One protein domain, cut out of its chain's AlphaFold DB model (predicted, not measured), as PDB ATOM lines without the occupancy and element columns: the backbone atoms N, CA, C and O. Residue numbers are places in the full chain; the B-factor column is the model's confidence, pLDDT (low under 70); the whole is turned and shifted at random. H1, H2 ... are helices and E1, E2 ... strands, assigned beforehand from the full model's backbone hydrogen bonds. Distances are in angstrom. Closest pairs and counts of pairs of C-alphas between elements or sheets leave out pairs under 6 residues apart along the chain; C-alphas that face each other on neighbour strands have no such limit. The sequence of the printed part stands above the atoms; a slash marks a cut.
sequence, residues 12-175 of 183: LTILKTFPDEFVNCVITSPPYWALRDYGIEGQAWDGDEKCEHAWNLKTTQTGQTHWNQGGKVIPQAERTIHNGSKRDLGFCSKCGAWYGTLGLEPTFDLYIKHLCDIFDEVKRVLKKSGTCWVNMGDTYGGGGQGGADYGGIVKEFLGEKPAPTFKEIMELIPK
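AT A GLANCE: This is residues 12 to 175 of the 183 residues of the protein "Site-specific DNA-methyltransferase (cytosine-N(4)-specific)" of marine sediment metagenome (UniProt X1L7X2). A twisted antiparallel sheet of four strands, E2 E5 E4 E3, makes one side of the domain, and the long helix H2 starts beside it and runs off to a small parallel pair of strands, E1 and E6. Short H1 packs on residues 117 to 125 of H2, while H3 grazes the large sheet, and a long loop, residues 63 to 84, runs out from it. The printed part has 164 residues, with four named helices and six named strands in the order H1 E1 E2 E3 E4 E5 H2 E6 H3 H4. The class is mixed, with under half of the residues in named elements. The whole is compact, with a radius of gyration of the C-alphas of 17.5 A and spans of 50 by 41 by 31 A.

IN THESE COORDINATES: Find C-alpha 55 at (360.866, 79.733, 251.095); from there E3 runs 19.2 A to residue 62. E4, residues 85 to 92, covers 21.9 A, while E2, residues 43 to 45, and E5, residues 98 to 100, are short. H2 begins at C-alpha 108, (356.434, 95.336, 264.546), and runs 25.7 A to residue 125. E6, residues 126 to 134, follows directly and bends by 123 degrees at residue 129; E1 is residues 23 to 28. H1 is residues 12 to 15, H3 residues 151 to 158, and H4 residues 166 to 172, ending at (359.815, 91.519, 275.469).

HOW THE PARTS SIT: Look first at the hairpin E3 and E4, antiparallel at 151 degrees, with N 58 and O 89 2.8 A apart. E4 and E5 form a hairpin too, with N 99 and O 90 at 2.8 A. E3 E4 E5 are a meander, each strand the antiparallel neighbour of the one before. E2 beside E5, with N 45 and O 98 at 2.7 A, completes a Greek key, four strands in a row with the first the antiparallel neighbour of the fourth. H3 only grazes this sheet, with residues 152 to 157. H2 is only just not on it, with 4 pairs of C-alphas within 10 A. Follow H2 to residues 117 to 125, where it touches H1; the closest C-alphas, of Leu 12 and Ile 118, are 5.4 A apart. E1 and E6 are parallel at 12 degrees, with N 133 and O 26 at 2.8 A. H4 is close to H2 but not clearly touching, the C-alphas of Asp 109 and Ile 169 being 7.1 A apart. In H3 and H4 every O i to N i+4 pair is within hydrogen-bond range, in H2 13 of 14; H1 is too short for such a pair.

THE WHOLE: The C-alphas farthest apart, of Lys 50 and Gly 70, are 52.0 A apart. The printed part has no cut. The links E1 to E2, E3 to E4 and E6 to H3 are long. Mean pLDDT of the printed part is 72.8, and residues 60 to 86, 138 to 170 and 172 to 174 are under 70.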
ATOM      1  N   LEU A  12     374.767  94.017 259.511       93.19
ATOM      2  CA  LEU A  12     374.931  92.987 260.538       93.19
ATOM      3  C   LEU A  12     376.154  92.108 260.242       93.19
ATOM      4  O   LEU A  12     377.002  91.890 261.107       93.19
ATOM      5  N   THR A  13     376.284  91.665 258.993       93.44
ATOM      6  CA  THR A  13     377.408  90.856 258.515       93.44
ATOM      7  C   THR A  13     378.733  91.602 258.640       93.44
ATOM      8  O   THR A  13     379.712  91.040 259.129       93.44
ATOM      9  N   ILE A  14     378.783  92.877 258.240       96.38
ATOM     10  CA  ILE A  14     380.002  93.689 258.340       96.38
ATOM     11  C   ILE A  14     380.384  93.943 259.801       96.38
ATOM     12  O   ILE A  14     381.559  93.797 260.146       96.38
ATOM     13  N   LEU A  15     379.427  94.284 260.670       96.56
ATOM     14  CA  LEU A  15     379.690  94.548 262.088       96.56
ATOM     15  C   LEU A  15     380.329  93.340 262.784       96.56
ATOM     16  O   LEU A  15     381.290  93.521 263.532       96.56
ATOM     17  N   LYS A  16     379.891  92.116 262.463       96.06
ATOM     18  CA  LYS A  16     380.484  90.864 262.974       96.06
ATOM     19  C   LYS A  16     381.973  90.700 262.642       96.06
ATOM     20  O   LYS A  16     382.669  89.956 263.325       96.06
ATOM     21  N   THR A  17     382.487  91.398 261.628       96.62
ATOM     22  CA  THR A  17     383.922  91.369 261.279       96.62
ATOM     23  C   THR A  17     384.775  92.318 262.119       96.62
ATOM     24  O   THR A  17     386.004  92.227 262.097       96.62
ATOM     25  N   PHE A  18     384.157  93.258 262.838       96.62
ATOM     26  CA  PHE A  18     384.883  94.234 263.644       96.62
ATOM     27  C   PHE A  18     385.227  93.655 265.021       96.62
ATOM     28  O   PHE A  18     384.429  92.897 265.574       96.62
ATOM     29  N   PRO A  19     386.373  94.035 265.614       97.00
ATOM     30  CA  PRO A  19     386.695  93.684 266.994       97.00
ATOM     31  C   PRO A  19     385.666  94.216 267.999       97.00
ATOM     32  O   PRO A  19     384.937  95.170 267.722       97.00
ATOM     33  N   ASP A  20     385.657  93.632 269.192       98.25
ATOM     34  CA  ASP A  20     384.954  94.194 270.346       98.25
ATOM     35  C   ASP A  20     385.570  95.550 270.731       98.25
ATOM     36  O   ASP A  20     386.770  95.772 270.540       98.25
ATOM     37  N   GLU A  21     384.763  96.459 271.285       97.81
ATOM     38  CA  GLU A  21     385.226  97.763 271.793       97.81
ATOM     39  C   GLU A  21     386.077  98.568 270.780       97.81
ATOM     40  O   GLU A  21     387.052  99.252 271.106       97.81
ATOM     41  N   PHE A  22     385.700  98.494 269.509       96.44
ATOM     42  CA  PHE A  22     386.432  99.043 268.379       96.44
ATOM     43  C   PHE A  22     386.151 100.531 268.133       96.44
ATOM     44  O   PHE A  22     387.081 101.316 267.920       96.44
ATOM     45  N   VAL A  23     384.885 100.952 268.204       96.06
ATOM     46  CA  VAL A  23     384.451 102.316 267.860       96.06
ATOM     47  C   VAL A  23     384.037 103.132 269.086       96.06
ATOM     48  O   VAL A  23     383.541 102.617 270.086       96.06
ATOM     49  N   ASN A  24     384.249 104.446 269.010       97.12
ATOM     50  CA  ASN A  24     383.869 105.396 270.062       97.12
ATOM     51  C   ASN A  24     382.444 105.947 269.890       97.12
ATOM     52  O   ASN A  24     381.825 106.362 270.866       97.12
ATOM     53  N   CYS A  25     381.943 106.000 268.658       96.50
ATOM     54  CA  CYS A  25     380.654 106.593 268.335       96.50
ATOM     55  C   CYS A  25     380.016 105.832 267.174       96.50
ATOM     56  O   CYS A  25     380.702 105.514 266.200       96.50
ATOM     57  N   VAL A  26     378.716 105.575 267.276       97.44
ATOM     58  CA  VAL A  26     377.878 105.085 266.180       97.44
ATOM     59  C   VAL A  26     376.747 106.081 265.967       97.44
ATOM     60  O   VAL A  26     376.089 106.484 266.923       97.44
ATOM     61  N   ILE A  27     376.520 106.466 264.715       96.25
ATOM     62  CA  ILE A  27     375.408 107.319 264.292       96.25
ATOM     63  C   ILE A  27     374.674 106.555 263.197       96.25
ATOM     64  O   ILE A  27     375.297 106.154 262.213       96.25
ATOM     65  N   THR A  28     373.378 106.313 263.375       94.75
ATOM     66  CA  THR A  28     372.602 105.483 262.448       94.75
ATOM     67  C   THR A  28     371.158 105.955 262.300       94.75
ATOM     68  O   THR A  28     370.586 106.559 263.208       94.75
ATOM     69  N   SER A  29     370.569 105.666 261.141       91.75
ATOM     70  CA  SER A  29     369.164 105.905 260.799       91.75
ATOM     71  C   SER A  29     368.600 104.652 260.116       91.75
ATOM     72  O   SER A  29     368.537 104.604 258.881       91.75
ATOM     73  N   PRO A  30     368.284 103.593 260.882       91.88
ATOM     74  CA  PRO A  30     367.770 102.359 260.301       91.88
ATOM     75  C   PRO A  30     366.409 102.602 259.619       91.88
ATOM     76  O   PRO A  30     365.743 103.587 259.942       91.88
ATOM     77  N   PRO A  31     365.992 101.746 258.667       89.50
ATOM     78  CA  PRO A  31     364.678 101.827 258.030       89.50
ATOM     79  C   PRO A  31     363.552 101.880 259.061       89.50
ATOM     80  O   PRO A  31     363.544 101.091 259.998       89.50
ATOM     81  N   TYR A  32     362.596 102.792 258.887       84.44
ATOM     82  CA  TYR A  32     361.449 102.883 259.792       84.44
ATOM     83  C   TYR A  32     360.437 101.815 259.394       84.44
ATOM     84  O   TYR A  32     360.186 101.619 258.198       84.44
ATOM     85  N   TRP A  33     359.851 101.150 260.391       83.19
ATOM     86  CA  TRP A  33     358.910 100.067 260.138       83.19
ATOM     87  C   TRP A  33     357.759 100.528 259.242       83.19
ATOM     88  O   TRP A  33     357.160 101.581 259.455       83.19
ATOM     89  N   ALA A  34     357.491  99.727 258.217       74.56
ATOM     90  CA  ALA A  34     356.422  99.880 257.246       74.56
ATOM     91  C   ALA A  34     356.400 101.192 256.430       74.56
ATOM     92  O   ALA A  34     355.389 101.478 255.786       74.56
ATOM     93  N   LEU A  35     357.484 101.979 256.398       73.50
ATOM     94  CA  LEU A  35     357.468 103.306 255.761       73.50
ATOM     95  C   LEU A  35     358.115 103.368 254.368       73.50
ATOM     96  O   LEU A  35     357.657 104.108 253.492       73.50
ATOM     97  N   ARG A  36     359.240 102.674 254.171       75.25
ATOM     98  CA  ARG A  36     360.087 102.802 252.972       75.25
ATOM     99  C   ARG A  36     360.534 101.433 252.485       75.25
ATOM    100  O   ARG A  36     361.155 100.704 253.243       75.25
ATOM    101  N   ASP A  37     360.323 101.160 251.201       77.50
ATOM    102  CA  ASP A  37     361.045 100.112 250.477       77.50
ATOM    103  C   ASP A  37     362.195 100.749 249.679       77.50
ATOM    104  O   ASP A  37     361.977 101.635 248.846       77.50
ATOM    105  N   TYR A  38     363.424 100.315 249.962       79.25
ATOM    106  CA  TYR A  38     364.653 100.765 249.292       79.25
ATOM    107  C   TYR A  38     364.971  99.988 248.015       79.25
ATOM    108  O   TYR A  38     365.946 100.272 247.324       79.25
ATOM    109  N   GLY A  39     364.145  99.003 247.698       80.12
ATOM    110  CA  GLY A  39     364.193  98.244 246.476       80.12
ATOM    111  C   GLY A  39     365.364  97.275 246.351       80.12
ATOM    112  O   GLY A  39     365.760  96.942 245.233       80.12
ATOM    113  N   ILE A  40     365.897  96.835 247.487       84.19
ATOM    114  CA  ILE A  40     366.984  95.862 247.582       84.19
ATOM    115  C   ILE A  40     366.432  94.438 247.739       84.19
ATOM    116  O   ILE A  40     365.259  94.247 248.063       84.19
ATOM    117  N   GLU A  41     367.274  93.445 247.462       86.62
ATOM    118  CA  GLU A  41     366.938  92.029 247.636       86.62
ATOM    119  C   GLU A  41     366.747  91.683 249.122       86.62
ATOM    120  O   GLU A  41     367.379  92.285 249.993       86.62
ATOM    121  N   GLY A  42     365.849  90.736 249.406       87.81
ATOM    122  CA  GLY A  42     365.637  90.233 250.758       87.81
ATOM    123  C   GLY A  42     366.847  89.454 251.266       87.81
ATOM    124  O   GLY A  42     367.609  88.868 250.498       87.81
ATOM    125  N   GLN A  43     367.006  89.423 252.582       91.44
ATOM    126  CA  GLN A  43     367.985  88.578 253.252       91.44
ATOM    127  C   GLN A  43     367.281  87.619 254.203       91.44
ATOM    128  O   GLN A  43     366.160  87.879 254.640       91.44
ATOM    129  N   ALA A  44     367.932  86.494 254.490       91.62
ATOM    130  CA  ALA A  44     367.460  85.560 255.497       91.62
ATOM    131  C   ALA A  44     367.761  86.118 256.892       91.62
ATOM    132  O   ALA A  44     368.898  86.474 257.202       91.62
ATOM    133  N   TRP A  45     366.730  86.163 257.720       91.75
ATOM    134  CA  TRP A  45     366.779  86.491 259.130       91.75
ATOM    135  C   TRP A  45     366.346  85.266 259.920       91.75
ATOM    136  O   TRP A  45     365.396  84.579 259.536       91.75
ATOM    137  N   ASP A  46     367.015  85.030 261.042       87.88
ATOM    138  CA  ASP A  46     366.722  83.928 261.955       87.88
ATOM    139  C   ASP A  46     366.800  82.532 261.309       87.88
ATOM    140  O   ASP A  46     367.384  82.318 260.247       87.88
ATOM    141  N   GLY A  47     366.205  81.557 261.999       83.44
ATOM    142  CA  GLY A  47     366.184  80.156 261.611       83.44
ATOM    143  C   GLY A  47     367.478  79.412 261.914       83.44
ATOM    144  O   GLY A  47     368.387  79.902 262.577       83.44
ATOM    145  N   ASP A  48     367.511  78.165 261.456       80.62
ATOM    146  CA  ASP A  48     368.665  77.284 261.601       80.62
ATOM    147  C   ASP A  48     369.659  77.540 260.464       80.62
ATOM    148  O   ASP A  48     369.309  77.389 259.292       80.62
ATOM    149  N   GLU A  49     370.902  77.875 260.815       85.81
ATOM    150  CA  GLU A  49     372.013  78.091 259.878       85.81
ATOM    151  C   GLU A  49     372.293  76.868 258.989       85.81
ATOM    152  O   GLU A  49     372.840  77.001 257.896       85.81
ATOM    153  N   LYS A  50     371.922  75.665 259.443       91.06
ATOM    154  CA  LYS A  50     372.080  74.410 258.692       91.06
ATOM    155  C   LYS A  50     370.878  74.089 257.807       91.06
ATOM    156  O   LYS A  50     370.887  73.073 257.112       91.06
ATOM    157  N   CYS A  51     369.819  74.895 257.850       84.62
ATOM    158  CA  CYS A  51     368.625  74.645 257.065       84.62
ATOM    159  C   CYS A  51     368.861  74.966 255.588       84.62
ATOM    160  O   CYS A  51     369.114  76.104 255.204       84.62
ATOM    161  N   GLU A  52     368.644  73.978 254.722       93.06
ATOM    162  CA  GLU A  52     368.382  74.234 253.307       93.06
ATOM    163  C   GLU A  52     366.983  74.841 253.165       93.06
ATOM    164  O   GLU A  52     365.978  74.119 253.079       93.06
ATOM    165  N   HIS A  53     366.903  76.169 253.223       82.88
ATOM    166  CA  HIS A  53     365.635  76.882 253.293       82.88
ATOM    167  C   HIS A  53     364.678  76.520 252.147       82.88
ATOM    168  O   HIS A  53     365.061  76.425 250.983       82.88
ATOM    169  N   ALA A  54     363.399  76.359 252.490       87.94
ATOM    170  CA  ALA A  54     362.303  76.227 251.535       87.94
ATOM    171  C   ALA A  54     361.340  77.400 251.737       87.94
ATOM    172  O   ALA A  54     360.490  77.374 252.634       87.94
ATOM    173  N   TRP A  55     361.543  78.450 250.942       87.69
ATOM    174  CA  TRP A  55     360.866  79.733 251.095       87.69
ATOM    175  C   TRP A  55     359.442  79.714 250.543       87.69
ATOM    176  O   TRP A  55     359.223  79.439 249.366       87.69
ATOM    177  N   ASN A  56     358.486  80.100 251.382       84.75
ATOM    178  CA  ASN A  56     357.122  80.412 250.972       84.75
ATOM    179  C   ASN A  56     357.018  81.917 250.707       84.75
ATOM    180  O   ASN A  56     356.497  82.665 251.538       84.75
ATOM    181  N   LEU A  57     357.580  82.362 249.582       84.69
ATOM    182  CA  LEU A  57     357.583  83.774 249.207       84.69
ATOM    183  C   LEU A  57     356.230  84.201 248.638       84.69
ATOM    184  O   LEU A  57     355.587  83.467 247.888       84.69
ATOM    185  N   LYS A  58     355.824  85.423 248.966       78.25
ATOM    186  CA  LYS A  58     354.695  86.109 248.346       78.25
ATOM    187  C   LYS A  58     355.171  87.425 247.769       78.25
ATOM    188  O   LYS A  58     355.856  88.189 248.447       78.25
ATOM    189  N   THR A  59     354.751  87.703 246.539       75.00
ATOM    190  CA  THR A  59     354.992  88.995 245.911       75.00
ATOM    191  C   THR A  59     354.083  90.042 246.545       75.00
ATOM    192  O   THR A  59     352.871  90.050 246.340       75.00
ATOM    193  N   THR A  60     354.681  90.939 247.310       64.19
ATOM    194  CA  THR A  60     354.024  92.073 247.954       64.19
ATOM    195  C   THR A  60     354.289  93.331 247.133       64.19
ATOM    196  O   THR A  60     355.368  93.490 246.556       64.19
ATOM    197  N   GLN A  61     353.293  94.210 247.021       59.66
ATOM    198  CA  GLN A  61     353.478  95.527 246.420       59.66
ATOM    199  C   GLN A  61     353.672  96.537 247.547       59.66
ATOM    200  O   GLN A  61     352.722  96.928 248.220       59.66
ATOM    201  N   THR A  62     354.911  96.951 247.761       55.47
ATOM    202  CA  THR A  62     355.265  97.953 248.765       55.47
ATOM    203  C   THR A  62     355.075  99.340 248.150       55.47
ATOM    204  O   THR A  62     355.629  99.674 247.103       55.47
ATOM    205  N   GLY A  63     354.206 100.158 248.742       48.81
ATOM    206  CA  GLY A  63     353.940 101.503 248.235       48.81
ATOM    207  C   GLY A  63     354.976 102.515 248.721       48.81
ATOM    208  O   GLY A  63     355.262 102.580 249.913       48.81
ATOM    209  N   GLN A  64     355.487 103.366 247.827       47.44
ATOM    210  CA  GLN A  64     356.077 104.639 248.239       47.44
ATOM    211  C   GLN A  64     354.939 105.639 248.466       47.44
ATOM    212  O   GLN A  64     354.234 106.012 247.530       47.44
ATOM    213  N   THR A  65     354.743 106.111 249.696       44.00
ATOM    214  CA  THR A  65     353.888 107.283 249.919       44.00
ATOM    215  C   THR A  65     354.615 108.517 249.382       44.00
ATOM    216  O   THR A  65     355.626 108.939 249.951       44.00
ATOM    217  N   HIS A  66     354.127 109.101 248.288       40.16
ATOM    218  CA  HIS A  66     354.590 110.411 247.831       40.16
ATOM    219  C   HIS A  66     354.254 111.476 248.888       40.16
ATOM    220  O   HIS A  66     353.113 111.568 249.343       40.16
ATOM    221  N   TRP A  67     355.223 112.324 249.247       37.03
ATOM    222  CA  TRP A  67     354.907 113.617 249.853       37.03
ATOM    223  C   TRP A  67     354.244 114.469 248.771       37.03
ATOM    224  O   TRP A  67     354.916 114.943 247.855       37.03
ATOM    225  N   ASN A  68     352.922 114.636 248.840       43.00
ATOM    226  CA  ASN A  68     352.237 115.574 247.957       43.00
ATOM    227  C   ASN A  68     352.790 116.981 248.224       43.00
ATOM    228  O   ASN A  68     352.700 117.484 249.349       43.00
ATOM    229  N   GLN A  69     353.342 117.625 247.192       37.78
ATOM    230  CA  GLN A  69     353.646 119.056 247.205       37.78
ATOM    231  C   GLN A  69     352.322 119.819 247.381       37.78
ATOM    232  O   GLN A  69     351.632 120.104 246.410       37.78
ATOM    233  N   GLY A  70     351.909 120.078 248.624       43.50
ATOM    234  CA  GLY A  70     350.674 120.825 248.892       43.50
ATOM    235  C   GLY A  70     349.972 120.578 250.227       43.50
ATOM    236  O   GLY A  70     348.924 121.176 250.452       43.50
ATOM    237  N   GLY A  71     350.486 119.720 251.116       43.22
ATOM    238  CA  GLY A  71     350.005 119.645 252.506       43.22
ATOM    239  C   GLY A  71     348.569 119.132 252.717       43.22
ATOM    240  O   GLY A  71     348.081 119.165 253.843       43.22
ATOM    241  N   LYS A  72     347.875 118.632 251.684       41.97
ATOM    242  CA  LYS A  72     346.577 117.959 251.851       41.97
ATOM    243  C   LYS A  72     346.772 116.478 252.175       41.97
ATOM    244  O   LYS A  72     347.377 115.738 251.400       41.97
ATOM    245  N   VAL A  73     346.230 116.055 253.315       43.84
ATOM    246  CA  VAL A  73     346.167 114.649 253.736       43.84
ATOM    247  C   VAL A  73     345.163 113.912 252.847       43.84
ATOM    248  O   VAL A  73     343.990 114.274 252.814       43.84
ATOM    249  N   ILE A  74     345.626 112.890 252.126       48.12
ATOM    250  CA  ILE A  74     344.776 111.982 251.340       48.12
ATOM    251  C   ILE A  74     344.316 110.824 252.247       48.12
ATOM    252  O   ILE A  74     345.176 110.212 252.903       48.12
ATOM    253  N   PRO A  75     343.010 110.501 252.311       41.78
ATOM    254  CA  PRO A  75     342.502 109.356 253.065       41.78
ATOM    255  C   PRO A  75     343.194 108.049 252.656       41.78
ATOM    256  O   PRO A  75     343.510 107.843 251.488       41.78
ATOM    257  N   GLN A  76     343.435 107.142 253.610       45.44
ATOM    258  CA  GLN A  76     344.143 105.872 253.370       45.44
ATOM    259  C   GLN A  76     343.494 105.021 252.266       45.44
ATOM    260  O   GLN A  76     344.210 104.428 251.467       45.44
ATOM    261  N   ALA A  77     342.161 105.035 252.179       39.53
ATOM    262  CA  ALA A  77     341.390 104.321 251.162       39.53
ATOM    263  C   ALA A  77     341.546 104.887 249.734       39.53
ATOM    264  O   ALA A  77     341.221 104.203 248.770       39.53
ATOM    265  N   GLU A  78     342.050 106.117 249.591       38.16
ATOM    266  CA  GLU A  78     342.214 106.822 248.310       38.16
ATOM    267  C   GLU A  78     343.686 106.932 247.882       38.16
ATOM    268  O   GLU A  78     344.012 107.582 246.887       38.16
ATOM    269  N   ARG A  79     344.611 106.306 248.625       50.78
ATOM    270  CA  ARG A  79     346.020 106.259 248.229       50.78
ATOM    271  C   ARG A  79     346.196 105.272 247.093       50.78
ATOM    272  O   ARG A  79     346.379 104.077 247.304       50.78
ATOM    273  N   THR A  80     346.208 105.786 245.876       40.19
ATOM    274  CA  THR A  80     346.677 105.022 244.728       40.19
ATOM    275  C   THR A  80     348.172 104.742 244.905       40.19
ATOM    276  O   THR A  80     348.981 105.672 244.982       40.19
ATOM    277  N   ILE A  81     348.554 103.462 244.995       47.78
ATOM    278  CA  ILE A  81     349.962 103.047 245.003       47.78
ATOM    279  C   ILE A  81     350.535 103.332 243.615       47.78
ATOM    280  O   ILE A  81     350.383 102.545 242.682       47.78
ATOM    281  N   HIS A  82     351.193 104.474 243.463       40.75
ATOM    282  CA  HIS A  82     351.993 104.757 242.284       40.75
ATOM    283  C   HIS A  82     353.411 104.224 242.521       40.75
ATOM    284  O   HIS A  82     354.034 104.530 243.531       40.75
ATOM    285  N   ASN A  83     353.919 103.421 241.580       44.62
ATOM    286  CA  ASN A  83     355.330 103.017 241.521       44.62
ATOM    287  C   ASN A  83     355.838 102.071 242.637       44.62
ATOM    288  O   ASN A  83     357.009 102.121 243.005       44.62
ATOM    289  N   GLY A  84     354.982 101.197 243.180       51.50
ATOM    290  CA  GLY A  84     355.424 100.198 244.160       51.50
ATOM    291  C   GLY A  84     356.305  99.109 243.541       51.50
ATOM    292  O   GLY A  84     355.942  98.546 242.502       51.50
ATOM    293  N   SER A  85     357.442  98.789 244.166       57.50
ATOM    294  CA  SER A  85     358.230  97.627 243.758       57.50
ATOM    295  C   SER A  85     357.561  96.339 244.222       57.50
ATOM    296  O   SER A  85     357.115  96.216 245.358       57.50
ATOM    297  N   LYS A  86     357.498  95.355 243.324       65.75
ATOM    298  CA  LYS A  86     357.122  93.987 243.676       65.75
ATOM    299  C   LYS A  86     358.287  93.338 244.422       65.75
ATOM    300  O   LYS A  86     359.403  93.330 243.898       65.75
ATOM    301  N   ARG A  87     358.035  92.819 245.623       74.38
ATOM    302  CA  ARG A  87     359.040  92.130 246.442       74.38
ATOM    303  C   ARG A  87     358.533  90.791 246.919       74.38
ATOM    304  O   ARG A  87     357.436  90.707 247.463       74.38
ATOM    305  N   ASP A  88     359.372  89.784 246.761       82.94
ATOM    306  CA  ASP A  88     359.123  88.451 247.273       82.94
ATOM    307  C   ASP A  88     359.622  88.384 248.717       82.94
ATOM    308  O   ASP A  88     360.822  88.383 248.980       82.94
ATOM    309  N   LEU A  89     358.676  88.393 249.655       85.69
ATOM    310  CA  LEU A  89     358.920  88.314 251.094       85.69
ATOM    311  C   LEU A  89     358.228  87.064 251.632       85.69
ATOM    312  O   LEU A  89     357.179  86.668 251.119       85.69
ATOM    313  N   GLY A  90     358.765  86.437 252.671       83.50
ATOM    314  CA  GLY A  90     358.112  85.253 253.219       83.50
ATOM    315  C   GLY A  90     358.897  84.547 254.300       83.50
ATOM    316  O   GLY A  90     359.873  85.068 254.821       83.50
ATOM    317  N   PHE A  91     358.455  83.342 254.637       85.88
ATOM    318  CA  PHE A  91     359.082  82.527 255.670       85.88
ATOM    319  C   PHE A  91     359.570  81.201 255.107       85.88
ATOM    320  O   PHE A  91     358.975  80.629 254.188       85.88
ATOM    321  N   CYS A  92     360.647  80.686 255.686       82.38
ATOM    322  CA  CYS A  92     361.075  79.321 255.469       82.38
ATOM    323  C   CYS A  92     360.076  78.378 256.143       82.38
ATOM    324  O   CYS A  92     359.904  78.402 257.361       82.38
ATOM    325  N   SER A  93     359.477  77.490 255.356       81.00
ATOM    326  CA  SER A  93     358.548  76.459 255.840       81.00
ATOM    327  C   SER A  93     359.180  75.441 256.797       81.00
ATOM    328  O   SER A  93     358.462  74.778 257.536       81.00
ATOM    329  N   LYS A  94     360.512  75.303 256.783       78.38
ATOM    330  CA  LYS A  94     361.245  74.299 257.570       78.38
ATOM    331  C   LYS A  94     361.708  74.815 258.932       78.38
ATOM    332  O   LYS A  94     361.618  74.090 259.912       78.38
ATOM    333  N   CYS A  95     362.236  76.040 258.987       78.25
ATOM    334  CA  CYS A  95     362.893  76.577 260.187       78.25
ATOM    335  C   CYS A  95     362.305  77.900 260.691       78.25
ATOM    336  O   CYS A  95     362.776  78.421 261.696       78.25
ATOM    337  N   GLY A  96     361.310  78.466 260.001       80.69
ATOM    338  CA  GLY A  96     360.685  79.726 260.402       80.69
ATOM    339  C   GLY A  96     361.533  80.977 260.160       80.69
ATOM    340  O   GLY A  96     361.081  82.056 260.523       80.69
ATOM    341  N   ALA A  97     362.711  80.861 259.527       88.06
ATOM    342  CA  ALA A  97     363.484  82.020 259.074       88.06
ATOM    343  C   ALA A  97     362.607  82.960 258.243       88.06
ATOM    344  O   ALA A  97     361.773  82.493 257.462       88.06
ATOM    345  N   TRP A  98     362.821  84.260 258.363       91.62
ATOM    346  CA  TRP A  98     362.144  85.257 257.549       91.62
ATOM    347  C   TRP A  98     363.051  85.720 256.411       91.62
ATOM    348  O   TRP A  98     364.222  85.999 256.624       91.62
ATOM    349  N   TYR A  99     362.518  85.812 255.197       90.81
ATOM    350  CA  TYR A  99     363.205  86.383 254.048       90.81
ATOM    351  C   TYR A  99     362.601  87.745 253.720       90.81
ATOM    352  O   TYR A  99     361.427  87.841 253.340       90.81
ATOM    353  N   GLY A 100     363.407  88.794 253.867       90.88
ATOM    354  CA  GLY A 100     362.980  90.162 253.606       90.88
ATOM    355  C   GLY A 100     364.011  91.217 253.982       90.88
ATOM    356  O   GLY A 100     365.169  90.911 254.269       90.88
ATOM    357  N   THR A 101     363.605  92.483 253.929       91.38
ATOM    358  CA  THR A 101     364.477  93.635 254.189       91.38
ATOM    359  C   THR A 101     364.035  94.366 255.451       91.38
ATOM    360  O   THR A 101     362.840  94.516 255.701       91.38
ATOM    361  N   LEU A 102     365.004  94.829 256.244       91.44
ATOM    362  CA  LEU A 102     364.737  95.530 257.501       91.44
ATOM    363  C   LEU A 102     363.764  96.697 257.289       91.44
ATOM    364  O   LEU A 102     363.960  97.525 256.397       91.44
ATOM    365  N   GLY A 103     362.735  96.767 258.126       88.19
ATOM    366  CA  GLY A 103     361.644  97.732 258.040       88.19
ATOM    367  C   GLY A 103     360.419  97.219 257.277       88.19
ATOM    368  O   GLY A 103     359.364  97.843 257.378       88.19
ATOM    369  N   LEU A 104     360.515  96.101 256.547       85.81
ATOM    370  CA  LEU A 104     359.386  95.456 255.857       85.81
ATOM    371  C   LEU A 104     358.918  94.171 256.552       85.81
ATOM    372  O   LEU A 104     358.210  93.360 255.947       85.81
ATOM    373  N   GLU A 105     359.325  93.950 257.801       85.75
ATOM    374  CA  GLU A 105     358.870  92.813 258.585       85.75
ATOM    375  C   GLU A 105     357.346  92.808 258.682       85.75
ATOM    376  O   GLU A 105     356.737  93.866 258.873       85.75
ATOM    377  N   PRO A 106     356.716  91.621 258.622       76.00
ATOM    378  CA  PRO A 106     355.274  91.512 258.751       76.00
ATOM    379  C   PRO A 106     354.787  92.136 260.057       76.00
ATOM    380  O   PRO A 106     353.809  92.870 260.043       76.00
ATOM    381  N   THR A 107     355.474  91.921 261.180       74.19
ATOM    382  CA  THR A 107     355.074  92.504 262.466       74.19
ATOM    383  C   THR A 107     356.098  93.471 263.011       74.19
ATOM    384  O   THR A 107     357.302  93.329 262.801       74.19
ATOM    385  N   PHE A 108     355.595  94.417 263.799       77.25
ATOM    386  CA  PHE A 108     356.434  95.336 264.546       77.25
ATOM    387  C   PHE A 108     357.365  94.602 265.521       77.25
ATOM    388  O   PHE A 108     358.530  94.963 265.621       77.25
ATOM    389  N   ASP A 109     356.893  93.542 266.190       76.31
ATOM    390  CA  ASP A 109     357.737  92.724 267.074       76.31
ATOM    391  C   ASP A 109     358.930  92.119 266.335       76.31
ATOM    392  O   ASP A 109     360.054  92.158 266.835       76.31
ATOM    393  N   LEU A 110     358.701  91.586 265.131       78.50
ATOM    394  CA  LEU A 110     359.761  90.992 264.326       78.50
ATOM    395  C   LEU A 110     360.740  92.064 263.827       78.50
ATOM    396  O   LEU A 110     361.948  91.850 263.871       78.50
ATOM    397  N   TYR A 111     360.239  93.246 263.457       86.69
ATOM    398  CA  TYR A 111     361.086  94.400 263.149       86.69
ATOM    399  C   TYR A 111     361.961  94.806 264.337       86.69
ATOM    400  O   TYR A 111     363.171  94.959 264.184       86.69
ATOM    401  N   ILE A 112     361.379  94.948 265.533       86.00
ATOM    402  CA  ILE A 112     362.134  95.298 266.741       86.00
ATOM    403  C   ILE A 112     363.165  94.224 267.066       86.00
ATOM    404  O   ILE A 112     364.292  94.566 267.415       86.00
ATOM    405  N   LYS A 113     362.820  92.945 266.904       87.25
ATOM    406  CA  LYS A 113     363.761  91.840 267.075       87.25
ATOM    407  C   LYS A 113     364.970  91.991 266.142       87.25
ATOM    408  O   LYS A 113     366.090  92.075 266.634       87.25
ATOM    409  N   HIS A 114     364.752  92.083 264.829       92.94
ATOM    410  CA  HIS A 114     365.833  92.218 263.845       92.94
ATOM    411  C   HIS A 114     366.660  93.488 264.048       92.94
ATOM    412  O   HIS A 114     367.885  93.484 263.906       92.94
ATOM    413  N   LEU A 115     365.998  94.581 264.429       92.69
ATOM    414  CA  LEU A 115     366.671  95.813 264.803       92.69
ATOM    415  C   LEU A 115     367.591  95.566 266.005       92.69
ATOM    416  O   LEU A 115     368.773  95.898 265.950       92.69
ATOM    417  N   CYS A 116     367.090  94.936 267.068       92.31
ATOM    418  CA  CYS A 116     367.884  94.572 268.238       92.31
ATOM    419  C   CYS A 116     369.052  93.635 267.904       92.31
ATOM    420  O   CYS A 116     370.122  93.836 268.472       92.31
ATOM    421  N   ASP A 117     368.905  92.696 266.967       90.50
ATOM    422  CA  ASP A 117     370.005  91.820 266.536       90.50
ATOM    423  C   ASP A 117     371.176  92.633 265.947       90.50
ATOM    424  O   ASP A 117     372.342  92.378 266.250       90.50
ATOM    425  N   ILE A 118     370.881  93.682 265.170       95.12
ATOM    426  CA  ILE A 118     371.899  94.634 264.693       95.12
ATOM    427  C   ILE A 118     372.487  95.433 265.858       95.12
ATOM    428  O   ILE A 118     373.701  95.640 265.926       95.12
ATOM    429  N   PHE A 119     371.643  95.908 266.773       96.00
ATOM    430  CA  PHE A 119     372.098  96.735 267.888       96.00
ATOM    431  C   PHE A 119     372.910  95.967 268.936       96.00
ATOM    432  O   PHE A 119     373.753  96.576 269.597       96.00
ATOM    433  N   ASP A 120     372.726  94.655 269.064       95.31
ATOM    434  CA  ASP A 120     373.587  93.796 269.876       95.31
ATOM    435  C   ASP A 120     375.025  93.794 269.314       95.31
ATOM    436  O   ASP A 120     375.983  93.974 270.073       95.31
ATOM    437  N   GLU A 121     375.192  93.736 267.988       97.56
ATOM    438  CA  GLU A 121     376.507  93.887 267.351       97.56
ATOM    439  C   GLU A 121     377.057  95.314 267.469       97.56
ATOM    440  O   GLU A 121     378.238  95.495 267.764       97.56
ATOM    441  N   VAL A 122     376.211  96.344 267.327       97.38
ATOM    442  CA  VAL A 122     376.605  97.744 267.590       97.38
ATOM    443  C   VAL A 122     377.131  97.902 269.017       97.38
ATOM    444  O   VAL A 122     378.162  98.541 269.231       97.38
ATOM    445  N   LYS A 123     376.450  97.306 269.999       96.69
ATOM    446  CA  LYS A 123     376.860  97.332 271.405       96.69
ATOM    447  C   LYS A 123     378.198  96.627 271.610       96.69
ATOM    448  O   LYS A 123     379.022  97.153 272.351       96.69
ATOM    449  N   ARG A 124     378.427  95.480 270.964       98.19
ATOM    450  CA  ARG A 124     379.695  94.735 271.046       98.19
ATOM    451  C   ARG A 124     380.873  95.550 270.508       98.19
ATOM    452  O   ARG A 124     381.923  95.615 271.146       98.19
ATOM    453  N   VAL A 125     380.706  96.197 269.353       97.94
ATOM    454  CA  VAL A 125     381.785  96.983 268.731       97.94
ATOM    455  C   VAL A 125     381.985  98.348 269.391       97.94
ATOM    456  O   VAL A 125     383.017  98.981 269.175       97.94
ATOM    457  N   LEU A 126     381.029  98.844 270.176       97.94
ATOM    458  CA  LEU A 126     381.185 100.081 270.935       97.94
ATOM    459  C   LEU A 126     382.107  99.871 272.137       97.94
ATOM    460  O   LEU A 126     381.972  98.923 272.905       97.94
ATOM    461  N   LYS A 127     383.030 100.811 272.350       97.69
ATOM    462  CA  LYS A 127     383.787 100.900 273.608       97.69
ATOM    463  C   LYS A 127     382.836 101.102 274.785       97.69
ATOM    464  O   LYS A 127     381.791 101.730 274.631       97.69
ATOM    465  N   LYS A 128     383.250 100.706 275.993       95.88
ATOM    466  CA  LYS A 128     382.457 100.907 277.227       95.88
ATOM    467  C   LYS A 128     382.041 102.362 277.468       95.88
ATOM    468  O   LYS A 128     380.990 102.609 278.043       95.88
ATOM    469  N   SER A 129     382.869 103.317 277.040       95.94
ATOM    470  CA  SER A 129     382.598 104.760 277.117       95.94
ATOM    471  C   SER A 129     382.016 105.344 275.822       95.94
ATOM    472  O   SER A 129     382.016 106.562 275.640       95.94
ATOM    473  N   GLY A 130     381.656 104.494 274.863       95.62
ATOM    474  CA  GLY A 130     381.170 104.894 273.554       95.62
ATOM    475  C   GLY A 130     379.733 105.401 273.598       95.62
ATOM    476  O   GLY A 130     379.001 105.174 274.559       95.62
ATOM    477  N   THR A 131     379.324 106.090 272.535       96.31
ATOM    478  CA  THR A 131     377.954 106.602 272.390       96.31
ATOM    479  C   THR A 131     377.298 106.056 271.127       96.31
ATOM    480  O   THR A 131     377.959 105.838 270.112       96.31
ATOM    481  N   CYS A 132     375.989 105.830 271.192       96.56
ATOM    482  CA  CYS A 132     375.179 105.425 270.052       96.56
ATOM    483  C   CYS A 132     374.038 106.421 269.876       96.56
ATOM    484  O   CYS A 132     373.272 106.658 270.809       96.56
ATOM    485  N   TRP A 133     373.938 106.992 268.681       95.12
ATOM    486  CA  TRP A 133     372.894 107.926 268.294       95.12
ATOM    487  C   TRP A 133     372.027 107.270 267.231       95.12
ATOM    488  O   TRP A 133     372.503 106.937 266.142       95.12
ATOM    489  N   VAL A 134     370.753 107.085 267.559       92.31
ATOM    490  CA  VAL A 134     369.773 106.456 266.676       92.31
ATOM    491  C   VAL A 134     368.760 107.504 266.265       92.31
ATOM    492  O   VAL A 134     368.030 108.032 267.101       92.31
ATOM    493  N   ASN A 135     368.717 107.804 264.973       89.19
ATOM    494  CA  ASN A 135     367.651 108.605 264.403       89.19
ATOM    495  C   ASN A 135     366.453 107.697 264.106       89.19
ATOM    496  O   ASN A 135     366.524 106.851 263.213       89.19
ATOM    497  N   MET A 136     365.380 107.874 264.872       82.44
ATOM    498  CA  MET A 136     364.125 107.146 264.724       82.44
ATOM    499  C   MET A 136     362.963 108.099 264.998       82.44
ATOM    500  O   MET A 136     362.982 108.834 265.985       82.44
ATOM    501  N   GLY A 137     361.968 108.103 264.119       70.25
ATOM    502  CA  GLY A 137     360.769 108.926 264.247       70.25
ATOM    503  C   GLY A 137     359.540 108.067 264.500       70.25
ATOM    504  O   GLY A 137     359.469 106.921 264.055       70.25
ATOM    505  N   ASP A 138     358.554 108.640 265.184       62.47
ATOM    506  CA  ASP A 138     357.243 108.015 265.295       62.47
ATOM    507  C   ASP A 138     356.547 108.060 263.924       62.47
ATOM    508  O   ASP A 138     356.276 109.127 263.374       62.47
ATOM    509  N   THR A 139     356.308 106.884 263.347       59.59
ATOM    510  CA  THR A 139     355.638 106.726 262.047       59.59
ATOM    511  C   THR A 139     354.103 106.707 262.193       59.59
ATOM    512  O   THR A 139     353.378 106.754 261.198       59.59
ATOM    513  N   TYR A 140     353.592 106.698 263.431       57.41
ATOM    514  CA  TYR A 140     352.172 106.538 263.767       57.41
ATOM    515  C   TYR A 140     351.603 107.682 264.630       57.41
ATOM    516  O   TYR A 140     350.390 107.905 264.635       57.41
ATOM    517  N   GLY A 141     352.454 108.453 265.303       46.53
ATOM    518  CA  GLY A 141     352.116 109.649 266.077       46.53
ATOM    519  C   GLY A 141     351.919 110.886 265.212       46.53
ATOM    520  O   GLY A 141     352.728 111.809 265.224       46.53
ATOM    521  N   GLY A 142     350.823 110.917 264.454       44.12
ATOM    522  CA  GLY A 142     350.405 112.096 263.696       44.12
ATOM    523  C   GLY A 142     349.775 111.743 262.354       44.12
ATOM    524  O   GLY A 142     350.430 111.225 261.459       44.12
ATOM    525  N   GLY A 143     348.484 112.045 262.199       42.00
ATOM    526  CA  GLY A 143     347.851 112.192 260.885       42.00
ATOM    527  C   GLY A 143     347.949 110.998 259.931       42.00
ATOM    528  O   GLY A 143     348.150 111.208 258.743       42.00
ATOM    529  N   GLY A 144     347.809 109.759 260.412       41.88
ATOM    530  CA  GLY A 144     347.424 108.594 259.601       41.88
ATOM    531  C   GLY A 144     348.304 108.228 258.398       41.88
ATOM    532  O   GLY A 144     347.874 107.409 257.592       41.88
ATOM    533  N   GLN A 145     349.497 108.798 258.212       44.19
ATOM    534  CA  GLN A 145     350.224 108.719 256.936       44.19
ATOM    535  C   GLN A 145     351.237 107.570 256.802       44.19
ATOM    536  O   GLN A 145     351.643 107.297 255.677       44.19
ATOM    537  N   GLY A 146     351.551 106.822 257.861       43.94
ATOM    538  CA  GLY A 146     352.633 105.823 257.849       43.94
ATOM    539  C   GLY A 146     352.262 104.349 257.628       43.94
ATOM    540  O   GLY A 146     353.111 103.490 257.826       43.94
ATOM    541  N   GLY A 147     351.023 104.014 257.263       44.44
ATOM    542  CA  GLY A 147     350.636 102.618 257.031       44.44
ATOM    543  C   GLY A 147     350.761 102.216 255.564       44.44
ATOM    544  O   GLY A 147     349.841 102.479 254.790       44.44
ATOM    545  N   ALA A 148     351.849 101.555 255.169       45.56
ATOM    546  CA  ALA A 148     351.745 100.607 254.062       45.56
ATOM    547  C   ALA A 148     350.829  99.450 254.503       45.56
ATOM    548  O   ALA A 148     350.822  99.066 255.674       45.56
ATOM    549  N   ASP A 149     350.001  98.947 253.585       45.84
ATOM    550  CA  ASP A 149     349.011  97.903 253.866       45.84
ATOM    551  C   ASP A 149     349.690  96.533 254.047       45.84
ATOM    552  O   ASP A 149     349.666  95.665 253.180       45.84
ATOM    553  N   TYR A 150     350.347  96.357 255.194       48.47
ATOM    554  CA  TYR A 150     350.864  95.068 255.657       48.47
ATOM    555  C   TYR A 150     349.792  94.250 256.384       48.47
ATOM    556  O   TYR A 150     350.013  93.079 256.691       48.47
ATOM    557  N   GLY A 151     348.611  94.833 256.632       43.91
ATOM    558  CA  GLY A 151     347.511  94.191 257.347       43.91
ATOM    559  C   GLY A 151     347.035  92.901 256.676       43.91
ATOM    560  O   GLY A 151     346.662  91.963 257.374       43.91
ATOM    561  N   GLY A 152     347.111  92.815 255.344       43.91
ATOM    562  CA  GLY A 152     346.816  91.581 254.608       43.91
ATOM    563  C   GLY A 152     347.802  90.445 254.903       43.91
ATOM    564  O   GLY A 152     347.390  89.318 255.158       43.91
ATOM    565  N   ILE A 153     349.103  90.749 254.944       45.06
ATOM    566  CA  ILE A 153     350.176  89.766 255.170       45.06
ATOM    567  C   ILE A 153     350.175  89.320 256.637       45.06
ATOM    568  O   ILE A 153     350.219  88.126 256.921       45.06
ATOM    569  N   VAL A 154     350.051  90.261 257.578       43.88
ATOM    570  CA  VAL A 154     349.986  89.965 259.020       43.88
ATOM    571  C   VAL A 154     348.820  89.044 259.348       43.88
ATOM    572  O   VAL A 154     349.012  88.035 260.025       43.88
ATOM    573  N   LYS A 155     347.625  89.353 258.827       47.81
ATOM    574  CA  LYS A 155     346.423  88.545 259.067       47.81
ATOM    575  C   LYS A 155     346.557  87.128 258.524       47.81
ATOM    576  O   LYS A 155     346.094  86.194 259.171       47.81
ATOM    577  N   GLU A 156     347.190  86.958 257.365       47.41
ATOM    578  CA  GLU A 156     347.312  85.651 256.718       47.41
ATOM    579  C   GLU A 156     348.408  84.769 257.340       47.41
ATOM    580  O   GLU A 156     348.253  83.551 257.380       47.41
ATOM    581  N   PHE A 157     349.495  85.355 257.858       43.53
ATOM    582  CA  PHE A 157     350.597  84.594 258.465       43.53
ATOM    583  C   PHE A 157     350.480  84.410 259.990       43.53
ATOM    584  O   PHE A 157     351.021  83.438 260.511       43.53
ATOM    585  N   LEU A 158     349.799  85.308 260.715       39.50
ATOM    586  CA  LEU A 158     349.771  85.316 262.192       39.50
ATOM    587  C   LEU A 158     348.366  85.452 262.812       39.50
ATOM    588  O   LEU A 158     348.238  85.398 264.039       39.50
ATOM    589  N   GLY A 159     347.314  85.598 261.999       47.53
ATOM    590  CA  GLY A 159     345.950  85.869 262.468       47.53
ATOM    591  C   GLY A 159     345.725  87.329 262.892       47.53
ATOM    592  O   GLY A 159     346.582  88.190 262.710       47.53
ATOM    593  N   GLU A 160     344.548  87.633 263.453       46.31
ATOM    594  CA  GLU A 160     344.124  88.991 263.861       46.31
ATOM    595  C   GLU A 160     344.814  89.512 265.138       46.31
ATOM    596  O   GLU A 160     344.155  90.020 266.046       46.31
ATOM    597  N   LYS A 161     346.138  89.390 265.264       42.62
ATOM    598  CA  LYS A 161     346.829  90.026 266.391       42.62
ATOM    599  C   LYS A 161     347.103  91.499 266.069       42.62
ATOM    600  O   LYS A 161     347.764  91.777 265.067       42.62
ATOM    601  N   PRO A 162     346.582  92.449 266.869       46.31
ATOM    602  CA  PRO A 162     346.923  93.856 266.710       46.31
ATOM    603  C   PRO A 162     348.423  94.062 266.953       46.31
ATOM    604  O   PRO A 162     349.073  93.236 267.593       46.31
ATOM    605  N   ALA A 163     348.965  95.172 266.447       46.19
ATOM    606  CA  ALA A 163     350.328  95.566 266.780       46.19
ATOM    607  C   ALA A 163     350.480  95.671 268.313       46.19
ATOM    608  O   ALA A 163     349.570  96.182 268.974       46.19
ATOM    609  N   PRO A 164     351.604  95.197 268.874       49.00
ATOM    610  CA  PRO A 164     351.862  95.245 270.306       49.00
ATOM    611  C   PRO A 164     351.901  96.701 270.785       49.00
ATOM    612  O   PRO A 164     352.449  97.601 270.143       49.00
ATOM    613  N   THR A 165     351.322  96.949 271.948       54.66
ATOM    614  CA  THR A 165     351.440  98.219 272.655       54.66
ATOM    615  C   THR A 165     352.885  98.447 273.099       54.66
ATOM    616  O   THR A 165     353.643  97.507 273.333       54.66
ATOM    617  N   PHE A 166     353.267  99.710 273.320       52.94
ATOM    618  CA  PHE A 166     354.581 100.052 273.885       52.94
ATOM    619  C   PHE A 166     354.897  99.264 275.166       52.94
ATOM    620  O   PHE A 166     356.036  98.873 275.402       52.94
ATOM    621  N   LYS A 167     353.878  98.999 275.990       60.69
ATOM    622  CA  LYS A 167     354.025  98.217 277.217       60.69
ATOM    623  C   LYS A 167     354.409  96.763 276.921       60.69
ATOM    624  O   LYS A 167     355.340  96.263 277.543       60.69
ATOM    625  N   GLU A 168     353.740  96.132 275.961       57.62
ATOM    626  CA  GLU A 168     354.024  94.758 275.528       57.62
ATOM    627  C   GLU A 168     355.418  94.654 274.892       57.62
ATOM    628  O   GLU A 168     356.193  93.777 275.266       57.62
ATOM    629  N   ILE A 169     355.802  95.616 274.044       52.78
ATOM    630  CA  ILE A 169     357.159  95.700 273.469       52.78
ATOM    631  C   ILE A 169     358.211  95.782 274.578       52.78
ATOM    632  O   ILE A 169     359.221  95.079 274.559       52.78
ATOM    633  N   MET A 170     357.977  96.633 275.579       60.03
ATOM    634  CA  MET A 170     358.914  96.784 276.685       60.03
ATOM    635  C   MET A 170     359.030  95.499 277.501       60.03
ATOM    636  O   MET A 170     360.117  95.224 277.990       60.03
ATOM    637  N   GLU A 171     357.976  94.696 277.645       70.06
ATOM    638  CA  GLU A 171     358.020  93.402 278.343       70.06
ATOM    639  C   GLU A 171     358.870  92.346 277.614       70.06
ATOM    640  O   GLU A 171     359.504  91.533 278.287       70.06
ATOM    641  N   LEU A 172     358.979  92.416 276.281       51.91
ATOM    642  CA  LEU A 172     359.815  91.519 275.469       51.91
ATOM    643  C   LEU A 172     361.316  91.840 275.540       51.91
ATOM    644  O   LEU A 172     362.149  90.960 275.328       51.91
ATOM    645  N   ILE A 173     361.680  93.087 275.851       55.69
ATOM    646  CA  ILE A 173     363.080  93.520 275.923       55.69
ATOM    647  C   ILE A 173     363.595  93.337 277.364       55.69
ATOM    648  O   ILE A 173     363.065  93.986 278.285       55.69
ATOM    649  N   PRO A 174     364.650  92.520 277.596       59.75
ATOM    650  CA  PRO A 174     365.277  92.385 278.910       59.75
ATOM    651  C   PRO A 174     365.643  93.755 279.479       59.75
ATOM    652  O   PRO A 174     366.147  94.620 278.757       59.75
ATOM    653  N   LYS A 175     365.357  93.996 280.763       71.38
ATOM    654  CA  LYS A 175     365.473  95.333 281.379       71.38
ATOM    655  C   LYS A 175     366.872  95.930 281.219       71.38
ATOM    656  O   LYS A 175     367.000  97.122 280.967       71.38
TER     657      LYS A 175